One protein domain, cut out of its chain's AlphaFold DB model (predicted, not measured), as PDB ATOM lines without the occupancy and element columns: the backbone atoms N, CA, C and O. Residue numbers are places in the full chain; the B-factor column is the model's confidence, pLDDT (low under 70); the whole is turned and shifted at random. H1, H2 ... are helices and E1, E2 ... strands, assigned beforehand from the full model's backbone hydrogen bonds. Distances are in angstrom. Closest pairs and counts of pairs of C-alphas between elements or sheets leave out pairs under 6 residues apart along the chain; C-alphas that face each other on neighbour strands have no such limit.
ATOM      1  N   ALA A   3     176.866 -43.716 119.760       95.12
ATOM      2  CA  ALA A   3     176.159 -44.833 120.379       95.12
ATOM      3  C   ALA A   3     174.681 -44.859 119.971       95.12
ATOM      4  O   ALA A   3     174.023 -43.816 119.887       95.12
ATOM      5  N   TRP A   4     174.170 -46.062 119.732       94.06
ATOM      6  CA  TRP A   4     172.811 -46.324 119.277       94.06
ATOM      7  C   TRP A   4     172.206 -47.477 120.072       94.06
ATOM      8  O   TRP A   4     172.878 -48.473 120.324       94.06
ATOM      9  N   ILE A   5     170.933 -47.337 120.416       90.75
ATOM     10  CA  ILE A   5     170.042 -48.443 120.764       90.75
ATOM     11  C   ILE A   5     169.424 -48.884 119.458       90.75
ATOM     12  O   ILE A   5     168.942 -48.025 118.722       90.75
ATOM     13  N   VAL A   6     169.420 -50.172 119.167       90.88
ATOM     14  CA  VAL A   6     168.734 -50.733 118.009       90.88
ATOM     15  C   VAL A   6     167.659 -51.665 118.530       90.88
ATOM     16  O   VAL A   6     167.987 -52.711 119.074       90.88
ATOM     17  N   TYR A   7     166.401 -51.259 118.386       87.06
ATOM     18  CA  TYR A   7     165.241 -52.089 118.688       87.06
ATOM     19  C   TYR A   7     164.923 -53.013 117.512       87.06
ATOM     20  O   TYR A   7     165.061 -52.591 116.357       87.06
ATOM     21  N   TYR A   8     164.477 -54.227 117.821       83.88
ATOM     22  CA  TYR A   8     164.006 -55.244 116.884       83.88
ATOM     23  C   TYR A   8     162.918 -56.104 117.561       83.88
ATOM     24  O   TYR A   8     162.889 -56.212 118.786       83.88
ATOM     25  N   TYR A   9     161.985 -56.653 116.773       71.62
ATOM     26  CA  TYR A   9     160.768 -57.336 117.260       71.62
ATOM     27  C   TYR A   9     159.910 -56.510 118.243       71.62
ATOM     28  O   TYR A   9     159.201 -57.089 119.047       71.62
ATOM     29  N   ASP A  10     160.001 -55.173 118.224       67.56
ATOM     30  CA  ASP A  10     159.334 -54.235 119.156       67.56
ATOM     31  C   ASP A  10     159.587 -54.466 120.675       67.56
ATOM     32  O   ASP A  10     159.194 -53.630 121.489       67.56
ATOM     33  N   GLU A  11     160.334 -55.507 121.054       65.31
ATOM     34  CA  GLU A  11     160.548 -55.955 122.441       65.31
ATOM     35  C   GLU A  11     162.040 -56.005 122.816       65.31
ATOM     36  O   GLU A  11     162.426 -55.731 123.954       65.31
ATOM     37  N   TRP A  12     162.913 -56.287 121.845       76.19
ATOM     38  CA  TRP A  12     164.339 -56.507 122.082       76.19
ATOM     39  C   TRP A  12     165.168 -55.323 121.615       76.19
ATOM     40  O   TRP A  12     164.827 -54.630 120.654       76.19
ATOM     41  N   CYS A  13     166.293 -55.076 122.287       84.81
ATOM     42  CA  CYS A  13     167.234 -54.070 121.826       84.81
ATOM     43  C   CYS A  13     168.691 -54.409 122.126       84.81
ATOM     44  O   CYS A  13     169.021 -54.989 123.158       84.81
ATOM     45  N   SER A  14     169.561 -53.942 121.235       88.75
ATOM     46  CA  SER A  14     171.013 -54.025 121.372       88.75
ATOM     47  C   SER A  14     171.636 -52.635 121.407       88.75
ATOM     48  O   SER A  14     171.152 -51.692 120.773       88.75
ATOM     49  N   LEU A  15     172.746 -52.503 122.130       90.56
ATOM     50  CA  LEU A  15     173.535 -51.274 122.199       90.56
ATOM     51  C   LEU A  15     174.785 -51.414 121.331       90.56
ATOM     52  O   LEU A  15     175.590 -52.323 121.522       90.56
ATOM     53  N   VAL A  16     174.986 -50.480 120.400       94.69
ATOM     54  CA  VAL A  16     176.105 -50.529 119.448       94.69
ATOM     55  C   VAL A  16     176.708 -49.157 119.183       94.69
ATOM     56  O   VAL A  16     176.030 -48.127 119.199       94.69
ATOM     57  N   HIS A  17     178.004 -49.136 118.873       96.50
ATOM     58  CA  HIS A  17     178.649 -47.974 118.280       96.50
ATOM     59  C   HIS A  17     178.699 -48.055 116.757       96.50
ATOM     60  O   HIS A  17     179.240 -48.999 116.192       96.50
ATOM     61  N   ALA A  18     178.231 -47.003 116.089       95.88
ATOM     62  CA  ALA A  18     178.326 -46.862 114.640       95.88
ATOM     63  C   ALA A  18     178.389 -45.382 114.231       95.88
ATOM     64  O   ALA A  18     177.997 -44.483 114.978       95.88
ATOM     65  N   GLU A  19     178.876 -45.094 113.026       95.56
ATOM     66  CA  GLU A  19     178.965 -43.714 112.513       95.56
ATOM     67  C   GLU A  19     177.594 -43.118 112.158       95.56
ATOM     68  O   GLU A  19     177.354 -41.912 112.323       95.56
ATOM     69  N   THR A  20     176.691 -43.974 111.677       95.94
ATOM     70  CA  THR A  20     175.363 -43.613 111.183       95.94
ATOM     71  C   THR A  20     174.309 -44.569 111.726       95.94
ATOM     72  O   THR A  20     174.614 -45.705 112.089       95.94
ATOM     73  N   ARG A  21     173.051 -44.112 111.720       94.88
ATOM     74  CA  ARG A  21     171.879 -44.917 112.078       94.88
ATOM     75  C   ARG A  21     171.813 -46.210 111.253       94.88
ATOM     76  O   ARG A  21     171.645 -47.280 111.813       94.88
ATOM     77  N   GLY A  22     171.998 -46.108 109.934       94.06
ATOM     78  CA  GLY A  22     171.922 -47.261 109.033       94.06
ATOM     79  C   GLY A  22     173.008 -48.305 109.295       94.06
ATOM     80  O   GLY A  22     172.713 -49.493 109.298       94.06
ATOM     81  N   LYS A  23     174.239 -47.870 109.606       94.88
ATOM     82  CA  LYS A  23     175.325 -48.786 109.991       94.88
ATOM     83  C   LYS A  23     175.048 -49.488 111.325       94.88
ATOM     84  O   LYS A  23     175.434 -50.639 111.470       94.88
ATOM     85  N   ALA A  24     174.383 -48.823 112.277       94.44
ATOM     86  CA  ALA A  24     173.973 -49.452 113.534       94.44
ATOM     87  C   ALA A  24     172.956 -50.579 113.292       94.44
ATOM     88  O   ALA A  24     173.156 -51.688 113.772       94.44
ATOM     89  N   CYS A  25     171.908 -50.308 112.506       92.81
ATOM     90  CA  CYS A  25     170.906 -51.312 112.140       92.81
ATOM     91  C   CYS A  25     171.527 -52.485 111.368       92.81
ATOM     92  O   CYS A  25     171.270 -53.629 111.715       92.81
ATOM     93  N   ALA A  26     172.371 -52.205 110.367       91.81
ATOM     94  CA  ALA A  26     173.023 -53.243 109.565       91.81
ATOM     95  C   ALA A  26     173.911 -54.154 110.424       91.81
ATOM     96  O   ALA A  26     173.810 -55.367 110.331       91.81
ATOM     97  N   TYR A  27     174.709 -53.566 111.322       91.94
ATOM     98  CA  TYR A  27     175.554 -54.332 112.233       91.94
ATOM     99  C   TYR A  27     174.745 -55.278 113.129       91.94
ATOM    100  O   TYR A  27     175.131 -56.428 113.297       91.94
ATOM    101  N   ILE A  28     173.631 -54.811 113.705       90.88
ATOM    102  CA  ILE A  28     172.794 -55.678 114.541       90.88
ATOM    103  C   ILE A  28     172.125 -56.750 113.690       90.88
ATOM    104  O   ILE A  28     172.162 -57.904 114.089       90.88
ATOM    105  N   LYS A  29     171.622 -56.413 112.496       88.94
ATOM    106  CA  LYS A  29     171.072 -57.399 111.558       88.94
ATOM    107  C   LYS A  29     172.071 -58.521 111.238       88.94
ATOM    108  O   LYS A  29     171.670 -59.672 111.171       88.94
ATOM    109  N   ASP A  30     173.350 -58.196 111.063       88.31
ATOM    110  CA  ASP A  30     174.392 -59.196 110.792       88.31
ATOM    111  C   ASP A  30     174.678 -60.107 112.005       88.31
ATOM    112  O   ASP A  30     175.209 -61.202 111.837       88.31
ATOM    113  N   ILE A  31     174.352 -59.662 113.227       84.94
ATOM    114  CA  ILE A  31     174.497 -60.447 114.465       84.94
ATOM    115  C   ILE A  31     173.268 -61.312 114.719       84.94
ATOM    116  O   ILE A  31     173.406 -62.477 115.093       84.94
ATOM    117  N   ILE A  32     172.073 -60.741 114.562       80.38
ATOM    118  CA  ILE A  32     170.827 -61.469 114.753       80.38
ATOM    119  C   ILE A  32     170.477 -62.192 113.451       80.38
ATOM    120  O   ILE A  32     169.840 -61.630 112.564       80.38
ATOM    121  N   ASP A  33     170.923 -63.443 113.339       69.81
ATOM    122  CA  ASP A  33     170.596 -64.355 112.233       69.81
ATOM    123  C   ASP A  33     169.083 -64.629 112.198       69.81
ATOM    124  O   ASP A  33     168.566 -65.579 112.781       69.81
ATOM    125  N   THR A  34     168.353 -63.687 111.610       67.88
ATOM    126  CA  THR A  34     166.896 -63.592 111.637       67.88
ATOM    127  C   THR A  34     166.384 -63.220 110.252       67.88
ATOM    128  O   THR A  34     167.027 -62.473 109.506       67.88
ATOM    129  N   GLU A  35     165.179 -63.688 109.930       75.06
ATOM    130  CA  GLU A  35     164.453 -63.312 108.710       75.06
ATOM    131  C   GLU A  35     163.910 -61.868 108.752       75.06
ATOM    132  O   GLU A  35     163.157 -61.476 107.867       75.06
ATOM    133  N   LEU A  36     164.280 -61.064 109.760       77.06
ATOM    134  CA  LEU A  36     163.831 -59.680 109.877       77.06
ATOM    135  C   LEU A  36     164.314 -58.821 108.709       77.06
ATOM    136  O   LEU A  36     165.503 -58.810 108.347       77.06
ATOM    137  N   ASP A  37     163.390 -58.016 108.192       78.31
ATOM    138  CA  ASP A  37     163.700 -57.006 107.203       78.31
ATOM    139  C   ASP A  37     164.416 -55.834 107.870       78.31
ATOM    140  O   ASP A  37     164.189 -55.473 109.022       78.31
ATOM    141  N   PHE A  38     165.288 -55.160 107.118       75.38
ATOM    142  CA  PHE A  38     166.019 -53.992 107.625       75.38
ATOM    143  C   PHE A  38     165.089 -52.882 108.160       75.38
ATOM    144  O   PHE A  38     165.493 -52.077 109.003       75.38
ATOM    145  N   LEU A  39     163.847 -52.827 107.670       78.56
ATOM    146  CA  LEU A  39     162.835 -51.855 108.087       78.56
ATOM    147  C   LEU A  39     162.269 -52.128 109.488       78.56
ATOM    148  O   LEU A  39     161.775 -51.190 110.115       78.56
ATOM    149  N   ASP A  40     162.421 -53.351 110.002       83.56
ATOM    150  CA  ASP A  40     161.978 -53.737 111.347       83.56
ATOM    151  C   ASP A  40     162.903 -53.185 112.442       83.56
ATOM    152  O   ASP A  40     162.561 -53.158 113.625       83.56
ATOM    153  N   PHE A  41     164.074 -52.673 112.053       88.38
ATOM    154  CA  PHE A  41     165.061 -52.134 112.975       88.38
ATOM    155  C   PHE A  41     164.844 -50.642 113.230       88.38
ATOM    156  O   PHE A  41     164.914 -49.789 112.331       88.38
ATOM    157  N   ARG A  42     164.698 -50.277 114.507       89.25
ATOM    158  CA  ARG A  42     164.601 -48.875 114.935       89.25
ATOM    159  C   ARG A  42     165.807 -48.485 115.771       89.25
ATOM    160  O   ARG A  42     165.924 -48.857 116.930       89.25
ATOM    161  N   ALA A  43     166.693 -47.681 115.190       91.69
ATOM    162  CA  ALA A  43     167.845 -47.149 115.908       91.69
ATOM    163  C   ALA A  43     167.599 -45.749 116.505       91.69
ATOM    164  O   ALA A  43     167.263 -44.813 115.771       91.69
ATOM    165  N   ILE A  44     167.839 -45.603 117.812       91.56
ATOM    166  CA  ILE A  44     167.753 -44.358 118.595       91.56
ATOM    167  C   ILE A  44     169.150 -44.002 119.118       91.56
ATOM    168  O   ILE A  44     169.863 -44.848 119.646       91.56
ATOM    169  N   ARG A  45     169.574 -42.744 118.969       93.62
ATOM    170  CA  ARG A  45     170.907 -42.297 119.408       93.62
ATOM    171  C   ARG A  45     170.959 -42.105 120.929       93.62
ATOM    172  O   ARG A  45     170.046 -41.501 121.484       93.62
ATOM    173  N   ILE A  46     172.073 -42.484 121.564       91.81
ATOM    174  CA  ILE A  46     172.389 -42.149 122.966       91.81
ATOM    175  C   ILE A  46     173.620 -41.227 123.022       91.81
ATOM    176  O   ILE A  46     174.747 -41.706 123.154       91.81
ATOM    177  N   PRO A  47     173.448 -39.892 122.984       93.19
ATOM    178  CA  PRO A  47     174.579 -38.960 123.007       93.19
ATOM    179  C   PRO A  47     175.481 -39.114 124.241       93.19
ATOM    180  O   PRO A  47     176.691 -38.929 124.153       93.19
ATOM    181  N   GLY A  48     174.911 -39.502 125.390       91.88
ATOM    182  CA  GLY A  48     175.653 -39.706 126.640       91.88
ATOM    183  C   GLY A  48     176.701 -40.829 126.597       91.88
ATOM    184  O   GLY A  48     177.600 -40.835 127.447       91.88
ATOM    185  N   LEU A  49     176.611 -41.728 125.606       93.25
ATOM    186  CA  LEU A  49     177.502 -42.874 125.376       93.25
ATOM    187  C   LEU A  49     178.440 -42.705 124.168       93.25
ATOM    188  O   LEU A  49     179.242 -43.601 123.883       93.25
ATOM    189  N   ASP A  50     178.379 -41.576 123.459       94.81
ATOM    190  CA  ASP A  50     179.285 -41.312 122.341       94.81
ATOM    191  C   ASP A  50     180.749 -41.361 122.821       94.81
ATOM    192  O   ASP A  50     181.115 -40.745 123.823       94.81
ATOM    193  N   ASN A  51     181.594 -42.102 122.095       94.12
ATOM    194  CA  ASN A  51     183.013 -42.343 122.414       94.12
ATOM    195  C   ASN A  51     183.305 -42.943 123.807       94.12
ATOM    196  O   ASN A  51     184.447 -42.883 124.258       94.12
ATOM    197  N   LYS A  52     182.316 -43.526 124.489       94.25
ATOM    198  CA  LYS A  52     182.503 -44.216 125.775       94.25
ATOM    199  C   LYS A  52     182.223 -45.705 125.614       94.25
ATOM    200  O   LYS A  52     181.359 -46.048 124.811       94.25
ATOM    201  N   PRO A  53     182.889 -46.595 126.368       94.12
ATOM    202  CA  PRO A  53     182.586 -48.018 126.304       94.12
ATOM    203  C   PRO A  53     181.152 -48.280 126.773       94.12
ATOM    204  O   PRO A  53     180.685 -47.671 127.743       94.12
ATOM    205  N   ILE A  54     180.470 -49.196 126.086       92.56
ATOM    206  CA  ILE A  54     179.124 -49.648 126.444       92.56
ATOM    207  C   ILE A  54     179.268 -50.607 127.626       92.56
ATOM    208  O   ILE A  54     179.638 -51.767 127.496       92.56
ATOM    209  N   THR A  55     179.047 -50.067 128.819       90.56
ATOM    210  CA  THR A  55     179.042 -50.805 130.086       90.56
ATOM    211  C   THR A  55     177.734 -50.536 130.803       90.56
ATOM    212  O   THR A  55     177.118 -49.492 130.572       90.56
ATOM    213  N   TYR A  56     177.347 -51.417 131.726       86.44
ATOM    214  CA  TYR A  56     176.177 -51.195 132.574       86.44
ATOM    215  C   TYR A  56     176.195 -49.795 133.212       86.44
ATOM    216  O   TYR A  56     175.280 -48.999 133.017       86.44
ATOM    217  N   LEU A  57     177.296 -49.432 133.881       89.00
ATOM    218  CA  LEU A  57     177.429 -48.142 134.566       89.00
ATOM    219  C   LEU A  57     177.339 -46.939 133.622       89.00
ATOM    220  O   LEU A  57     176.698 -45.946 133.959       89.00
ATOM    221  N   ASN A  58     177.982 -46.993 132.452       91.75
ATOM    222  CA  ASN A  58     177.920 -45.884 131.498       91.75
ATOM    223  C   ASN A  58     176.520 -45.741 130.898       91.75
ATOM    224  O   ASN A  58     176.061 -44.623 130.673       91.75
ATOM    225  N   THR A  59     175.845 -46.865 130.679       88.38
ATOM    226  CA  THR A  59     174.492 -46.933 130.129       88.38
ATOM    227  C   THR A  59     173.474 -46.347 131.111       88.38
ATOM    228  O   THR A  59     172.706 -45.458 130.740       88.38
ATOM    229  N   VAL A  60     173.575 -46.712 132.396       85.94
ATOM    230  CA  VAL A  60     172.810 -46.103 133.501       85.94
ATOM    231  C   VAL A  60     173.057 -44.594 133.574       85.94
ATOM    232  O   VAL A  60     172.112 -43.806 133.604       85.94
ATOM    233  N   LYS A  61     174.327 -44.165 133.550       88.56
ATOM    234  CA  LYS A  61     174.703 -42.737 133.587       88.56
ATOM    235  C   LYS A  61     174.181 -41.948 132.387       88.56
ATOM    236  O   LYS A  61     173.952 -40.750 132.509       88.56
ATOM    237  N   ALA A  62     174.010 -42.597 131.238       88.50
ATOM    238  CA  ALA A  62     173.440 -41.987 130.043       88.50
ATOM    239  C   ALA A  62     171.901 -41.937 130.059       88.50
ATOM    240  O   ALA A  62     171.307 -41.447 129.100       88.50
ATOM    241  N   GLY A  63     171.262 -42.417 131.132       80.06
ATOM    242  CA  GLY A  63     169.811 -42.398 131.305       80.06
ATOM    243  C   GLY A  63     169.080 -43.526 130.581       80.06
ATOM    244  O   GLY A  63     167.854 -43.488 130.503       80.06
ATOM    245  N   PHE A  64     169.798 -44.521 130.054       77.38
ATOM    246  CA  PHE A  64     169.171 -45.661 129.399       77.38
ATOM    247  C   PHE A  64     168.530 -46.588 130.431       77.38
ATOM    248  O   PHE A  64     169.140 -46.915 131.453       77.38
ATOM    249  N   ARG A  65     167.298 -47.012 130.153       69.75
ATOM    250  CA  ARG A  65     166.535 -47.947 130.976       69.75
ATOM    251  C   ARG A  65     166.072 -49.079 130.067       69.75
ATOM    252  O   ARG A  65     165.445 -48.807 129.048       69.75
ATOM    253  N   TYR A  66     166.412 -50.313 130.419       64.94
ATOM    254  CA  TYR A  66     165.886 -51.483 129.725       64.94
ATOM    255  C   TYR A  66     164.429 -51.677 130.143       64.94
ATOM    256  O   TYR A  66     164.104 -51.602 131.327       64.94
ATOM    257  N   GLN A  67     163.553 -51.901 129.173       56.28
ATOM    258  CA  GLN A  67     162.198 -52.356 129.437       56.28
ATOM    259  C   GLN A  67     162.239 -53.883 129.383       56.28
ATOM    260  O   GLN A  67     162.584 -54.445 128.352       56.28
ATOM    261  N   ILE A  68     161.990 -54.537 130.515       55.31
ATOM    262  CA  ILE A  68     161.743 -55.979 130.561       55.31
ATOM    263  C   ILE A  68     160.220 -56.112 130.530       55.31
ATOM    264  O   ILE A  68     159.550 -55.450 131.323       55.31
ATOM    265  N   GLU A  69     159.688 -56.885 129.586       49.97
ATOM    266  CA  GLU A  69     158.251 -56.956 129.272       49.97
ATOM    267  C   GLU A  69     157.347 -57.342 130.449       49.97
ATOM    268  O   GLU A  69     156.179 -56.966 130.476       49.97
ATOM    269  N   ASP A  70     157.880 -58.033 131.451       48.66
ATOM    270  CA  ASP A  70     157.070 -58.694 132.476       48.66
ATOM    271  C   ASP A  70     156.602 -57.807 133.641       48.66
ATOM    272  O   ASP A  70     156.062 -58.324 134.620       48.66
ATOM    273  N   ASP A  71     156.758 -56.482 133.579       46.88
ATOM    274  CA  ASP A  71     156.295 -55.632 134.677       46.88
ATOM    275  C   ASP A  71     155.554 -54.373 134.224       46.88
ATOM    276  O   ASP A  71     156.079 -53.265 134.166       46.88
ATOM    277  N   VAL A  72     154.261 -54.545 133.946       46.75
ATOM    278  CA  VAL A  72     153.311 -53.440 133.722       46.75
ATOM    279  C   VAL A  72     153.125 -52.592 135.000       46.75
ATOM    280  O   VAL A  72     152.599 -51.480 134.931       46.75
ATOM    281  N   TYR A  73     153.576 -53.083 136.166       47.47
ATOM    282  CA  TYR A  73     153.446 -52.418 137.465       47.47
ATOM    283  C   TYR A  73     154.771 -51.908 138.063       47.47
ATOM    284  O   TYR A  73     154.713 -51.019 138.917       47.47
ATOM    285  N   ASN A  74     155.946 -52.370 137.608       49.56
ATOM    286  CA  ASN A  74     157.237 -51.752 137.935       49.56
ATOM    287  C   ASN A  74     157.787 -50.900 136.784       49.56
ATOM    288  O   ASN A  74     157.852 -51.336 135.638       49.56
ATOM    289  N   PRO A  75     158.287 -49.689 137.085       44.59
ATOM    290  CA  PRO A  75     159.006 -48.879 136.111       44.59
ATOM    291  C   PRO A  75     160.233 -49.637 135.572       44.59
ATOM    292  O   PRO A  75     160.786 -50.474 136.288       44.59
ATOM    293  N   PRO A  76     160.709 -49.312 134.352       52.25
ATOM    294  CA  PRO A  76     161.771 -50.048 133.671       52.25
ATOM    295  C   PRO A  76     162.983 -50.217 134.587       52.25
ATOM    296  O   PRO A  76     163.654 -49.242 134.953       52.25
ATOM    297  N   ILE A  77     163.212 -51.459 135.008       53.03
ATOM    298  CA  ILE A  77     164.306 -51.828 135.895       53.03
ATOM    299  C   ILE A  77     165.576 -51.658 135.065       53.03
ATOM    300  O   ILE A  77     165.684 -52.196 133.964       53.03
ATOM    301  N   PHE A  78     166.554 -50.900 135.565       54.62
ATOM    302  CA  PHE A  78     167.906 -51.010 135.025       54.62
ATOM    303  C   PHE A  78     168.251 -52.499 135.031       54.62
ATOM    304  O   PHE A  78     168.306 -53.065 136.121       54.62
ATOM    305  N   THR A  79     168.419 -53.134 133.863       57.97
ATOM    306  CA  THR A  79     168.852 -54.542 133.781       57.97
ATOM    307  C   THR A  79     169.927 -54.738 134.821       57.97
ATOM    308  O   THR A  79     170.918 -54.010 134.773       57.97
ATOM    309  N   LYS A  80     169.732 -55.631 135.792       69.75
ATOM    310  CA  LYS A  80     170.765 -55.838 136.807       69.75
ATOM    311  C   LYS A  80     172.108 -56.093 136.095       69.75
ATOM    312  O   LYS A  80     172.081 -56.643 134.989       69.75
ATOM    313  N   PRO A  81     173.257 -55.671 136.654       77.19
ATOM    314  CA  PRO A  81     174.551 -55.781 135.979       77.19
ATOM    315  C   PRO A  81     174.818 -57.155 135.343       77.19
ATOM    316  O   PRO A  81     175.433 -57.223 134.283       77.19
ATOM    317  N   GLU A  82     174.332 -58.228 135.969       76.12
ATOM    318  CA  GLU A  82     174.427 -59.622 135.526       76.12
ATOM    319  C   GLU A  82     173.651 -59.959 134.241       76.12
ATOM    320  O   GLU A  82     174.010 -60.914 133.558       76.12
ATOM    321  N   TYR A  83     172.629 -59.179 133.885       73.00
ATOM    322  CA  TYR A  83     171.845 -59.341 132.654       73.00
ATOM    323  C   TYR A  83     172.258 -58.354 131.557       73.00
ATOM    324  O   TYR A  83     171.676 -58.349 130.475       73.00
ATOM    325  N   PHE A  84     173.233 -57.485 131.828       80.31
ATOM    326  CA  PHE A  84     173.695 -56.508 130.851       80.31
ATOM    327  C   PHE A  84     174.567 -57.180 129.786       80.31
ATOM    328  O   PHE A  84     175.676 -57.637 130.076       80.31
ATOM    329  N   VAL A  85     174.097 -57.164 128.541       79.25
ATOM    330  CA  VAL A  85     174.834 -57.663 127.375       79.25
ATOM    331  C   VAL A  85     175.387 -56.486 126.568       79.25
ATOM    332  O   VAL A  85     174.717 -55.472 126.376       79.25
ATOM    333  N   ASN A  86     176.635 -56.612 126.111       86.06
ATOM    334  CA  ASN A  86     177.266 -55.675 125.184       86.06
ATOM    335  C   ASN A  86     177.491 -56.365 123.832       86.06
ATOM    336  O   ASN A  86     178.458 -57.102 123.674       86.06
ATOM    337  N   ASP A  87     176.655 -56.059 122.843       87.12
ATOM    338  CA  ASP A  87     176.793 -56.600 121.480       87.12
ATOM    339  C   ASP A  87     177.810 -55.819 120.625       87.12
ATOM    340  O   ASP A  87     178.087 -56.150 119.468       87.12
ATOM    341  N   CYS A  88     178.377 -54.737 121.164       92.00
ATOM    342  CA  CYS A  88     179.277 -53.862 120.431       92.00
ATOM    343  C   CYS A  88     180.711 -54.401 120.407       92.00
ATOM    344  O   CYS A  88     181.432 -54.351 121.404       92.00
ATOM    345  N   ASN A  89     181.175 -54.787 119.218       90.44
ATOM    346  CA  ASN A  89     182.509 -55.342 118.985       90.44
ATOM    347  C   ASN A  89     183.540 -54.278 118.545       90.44
ATOM    348  O   ASN A  89     184.552 -54.585 117.900       90.44
ATOM    349  N   CYS A  90     183.277 -53.000 118.837       93.00
ATOM    350  CA  CYS A  90     184.165 -51.899 118.476       93.00
ATOM    351  C   CYS A  90     185.438 -51.895 119.343       93.00
ATOM    352  O   CYS A  90     185.474 -52.477 120.426       93.00
ATOM    353  N   LYS A  91     186.489 -51.190 118.900       92.00
ATOM    354  CA  LYS A  91     187.768 -51.127 119.633       92.00
ATOM    355  C   LYS A  91     187.602 -50.639 121.082       92.00
ATOM    356  O   LYS A  91     188.166 -51.249 121.981       92.00
ATOM    357  N   ILE A  92     186.784 -49.604 121.300       91.75
ATOM    358  CA  ILE A  92     186.537 -49.018 122.629       91.75
ATOM    359  C   ILE A  92     185.905 -50.050 123.575       91.75
ATOM    360  O   ILE A  92     186.321 -50.173 124.724       91.75
ATOM    361  N   CYS A  93     184.912 -50.807 123.101       92.31
ATOM    362  CA  CYS A  93     184.250 -51.827 123.912       92.31
ATOM    363  C   CYS A  93     185.142 -53.055 124.145       92.31
ATOM    364  O   CYS A  93     185.247 -53.518 125.277       92.31
ATOM    365  N   LYS A  94     185.877 -53.510 123.121       88.62
ATOM    366  CA  LYS A  94     186.844 -54.616 123.245       88.62
ATOM    367  C   LYS A  94     187.943 -54.345 124.264       88.62
ATOM    368  O   LYS A  94     188.367 -55.249 124.977       88.62
ATOM    369  N   GLU A  95     188.466 -53.123 124.295       87.75
ATOM    370  CA  GLU A  95     189.505 -52.742 125.254       87.75
ATOM    371  C   GLU A  95     188.969 -52.768 126.686       87.75
ATOM    372  O   GLU A  95     189.655 -53.256 127.578       87.75
ATOM    373  N   GLN A  96     187.719 -52.345 126.894       84.62
ATOM    374  CA  GLN A  96     187.073 -52.388 128.203       84.62
ATOM    375  C   GLN A  96     186.841 -53.819 128.715       84.62
ATOM    376  O   GLN A  96     186.942 -54.057 129.917       84.62
ATOM    377  N   GLU A  97     186.519 -54.767 127.835       73.19
ATOM    378  CA  GLU A  97     186.297 -56.172 128.210       73.19
ATOM    379  C   GLU A  97     187.575 -56.867 128.683       73.19
ATOM    380  O   GLU A  97     187.515 -57.689 129.588       73.19
ATOM    381  N   LYS A  98     188.739 -56.482 128.146       68.31
ATOM    382  CA  LYS A  98     190.047 -57.008 128.575       68.31
ATOM    383  C   LYS A  98     190.491 -56.524 129.958       68.31
ATOM    384  O   LYS A  98     191.473 -57.038 130.484       68.31
ATOM    385  N   MET A  99     189.838 -55.495 130.498       61.75
ATOM    386  CA  MET A  99     190.164 -54.897 131.799       61.75
ATOM    387  C   MET A  99     189.269 -55.410 132.938       61.75
ATOM    388  O   MET A  99     189.427 -54.948 134.069       61.75
TER     389      MET A  99
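AT A GLANCE: This is residues 3 to 99 of the 100 residues of an uncharacterized protein of viral metagenome (UniProt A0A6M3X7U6). A small, twisted three-stranded sheet has one helix, H1, packed on one of its faces, while two short helices, H2 and H3, are set away from the sheet. Between H2 and H3, the long unnamed stretch of residues 62 to 90 swings out in a wide loop around Tyr 73. The printed part has 97 residues, with the elements in the order E1, E2, H1, E3, H2, H3; the sheet's order is E2, E1, E3, all antiparallel. The class is mixed, helices and strands, with under half of the residues, 41 of the 97, in named elements. The whole is compact, with a radius of gyration of the C-alphas of 13.3 A and spans of 35 by 35 by 22 A.

IN THESE COORDINATES: Find C-alpha 3 at (176.159, -44.833, 120.379); from there strand E1, residues 3 to 8, runs 16.4 A. Strand E2, residues 12 to 18, runs 18.5 A to C-alpha 18 at (178.326, -46.862, 114.640). Helix H1 follows, residues 21 to 31, 15.9 A long. Next come strand E3, residues 42 to 45, 10.2 A, and helix H2, residues 56 to 61, 8.6 A. Helix H3, residues 91 to 97, covers 10.1 A and ends with C-alpha 97 at (186.297, -56.172, 128.210).

HOW THE PARTS SIT: Start at the inner strand E1. E1 and E2 form a hairpin, antiparallel at 148 degrees; look for N 6 and O 14, 2.8 A apart, within hydrogen-bond range. On E1's other side is E3, antiparallel at 160 degrees, with N 5 and O 44 at 2.8 A. The sheet is only just strongly twisted, its C-alphas up to 4.4 A off the best plane. H1 is on one face of it, giving two layers, a helix over a sheet; the closest C-alphas of H1 and E2 are those of Ala 24 and Ala 18, 5.2 A apart. E2, H1 and E3 form a split strand-helix-strand unit, two strands running the same way with E1 between them, and its crossover is right-handed. H2 is not on the sheet. H3 is not on it either, but only just, with 4 pairs of C-alphas within 10 A. H2 and H3 are apart. In H1, H2 and H3 every O i to N i+4 pair is within hydrogen-bond range.

THE WHOLE: The C-alphas of Tyr 73 and Lys 91, the two farthest apart, are 38.7 A from each other. The printed part has no cut. The link from H2 to H3, 29 residues, is long. Mean pLDDT of the printed part is 81.1; look for values under 70 at residues 10 to 11, 33 to 34, 65 to 80 and 98 to 99 of this model.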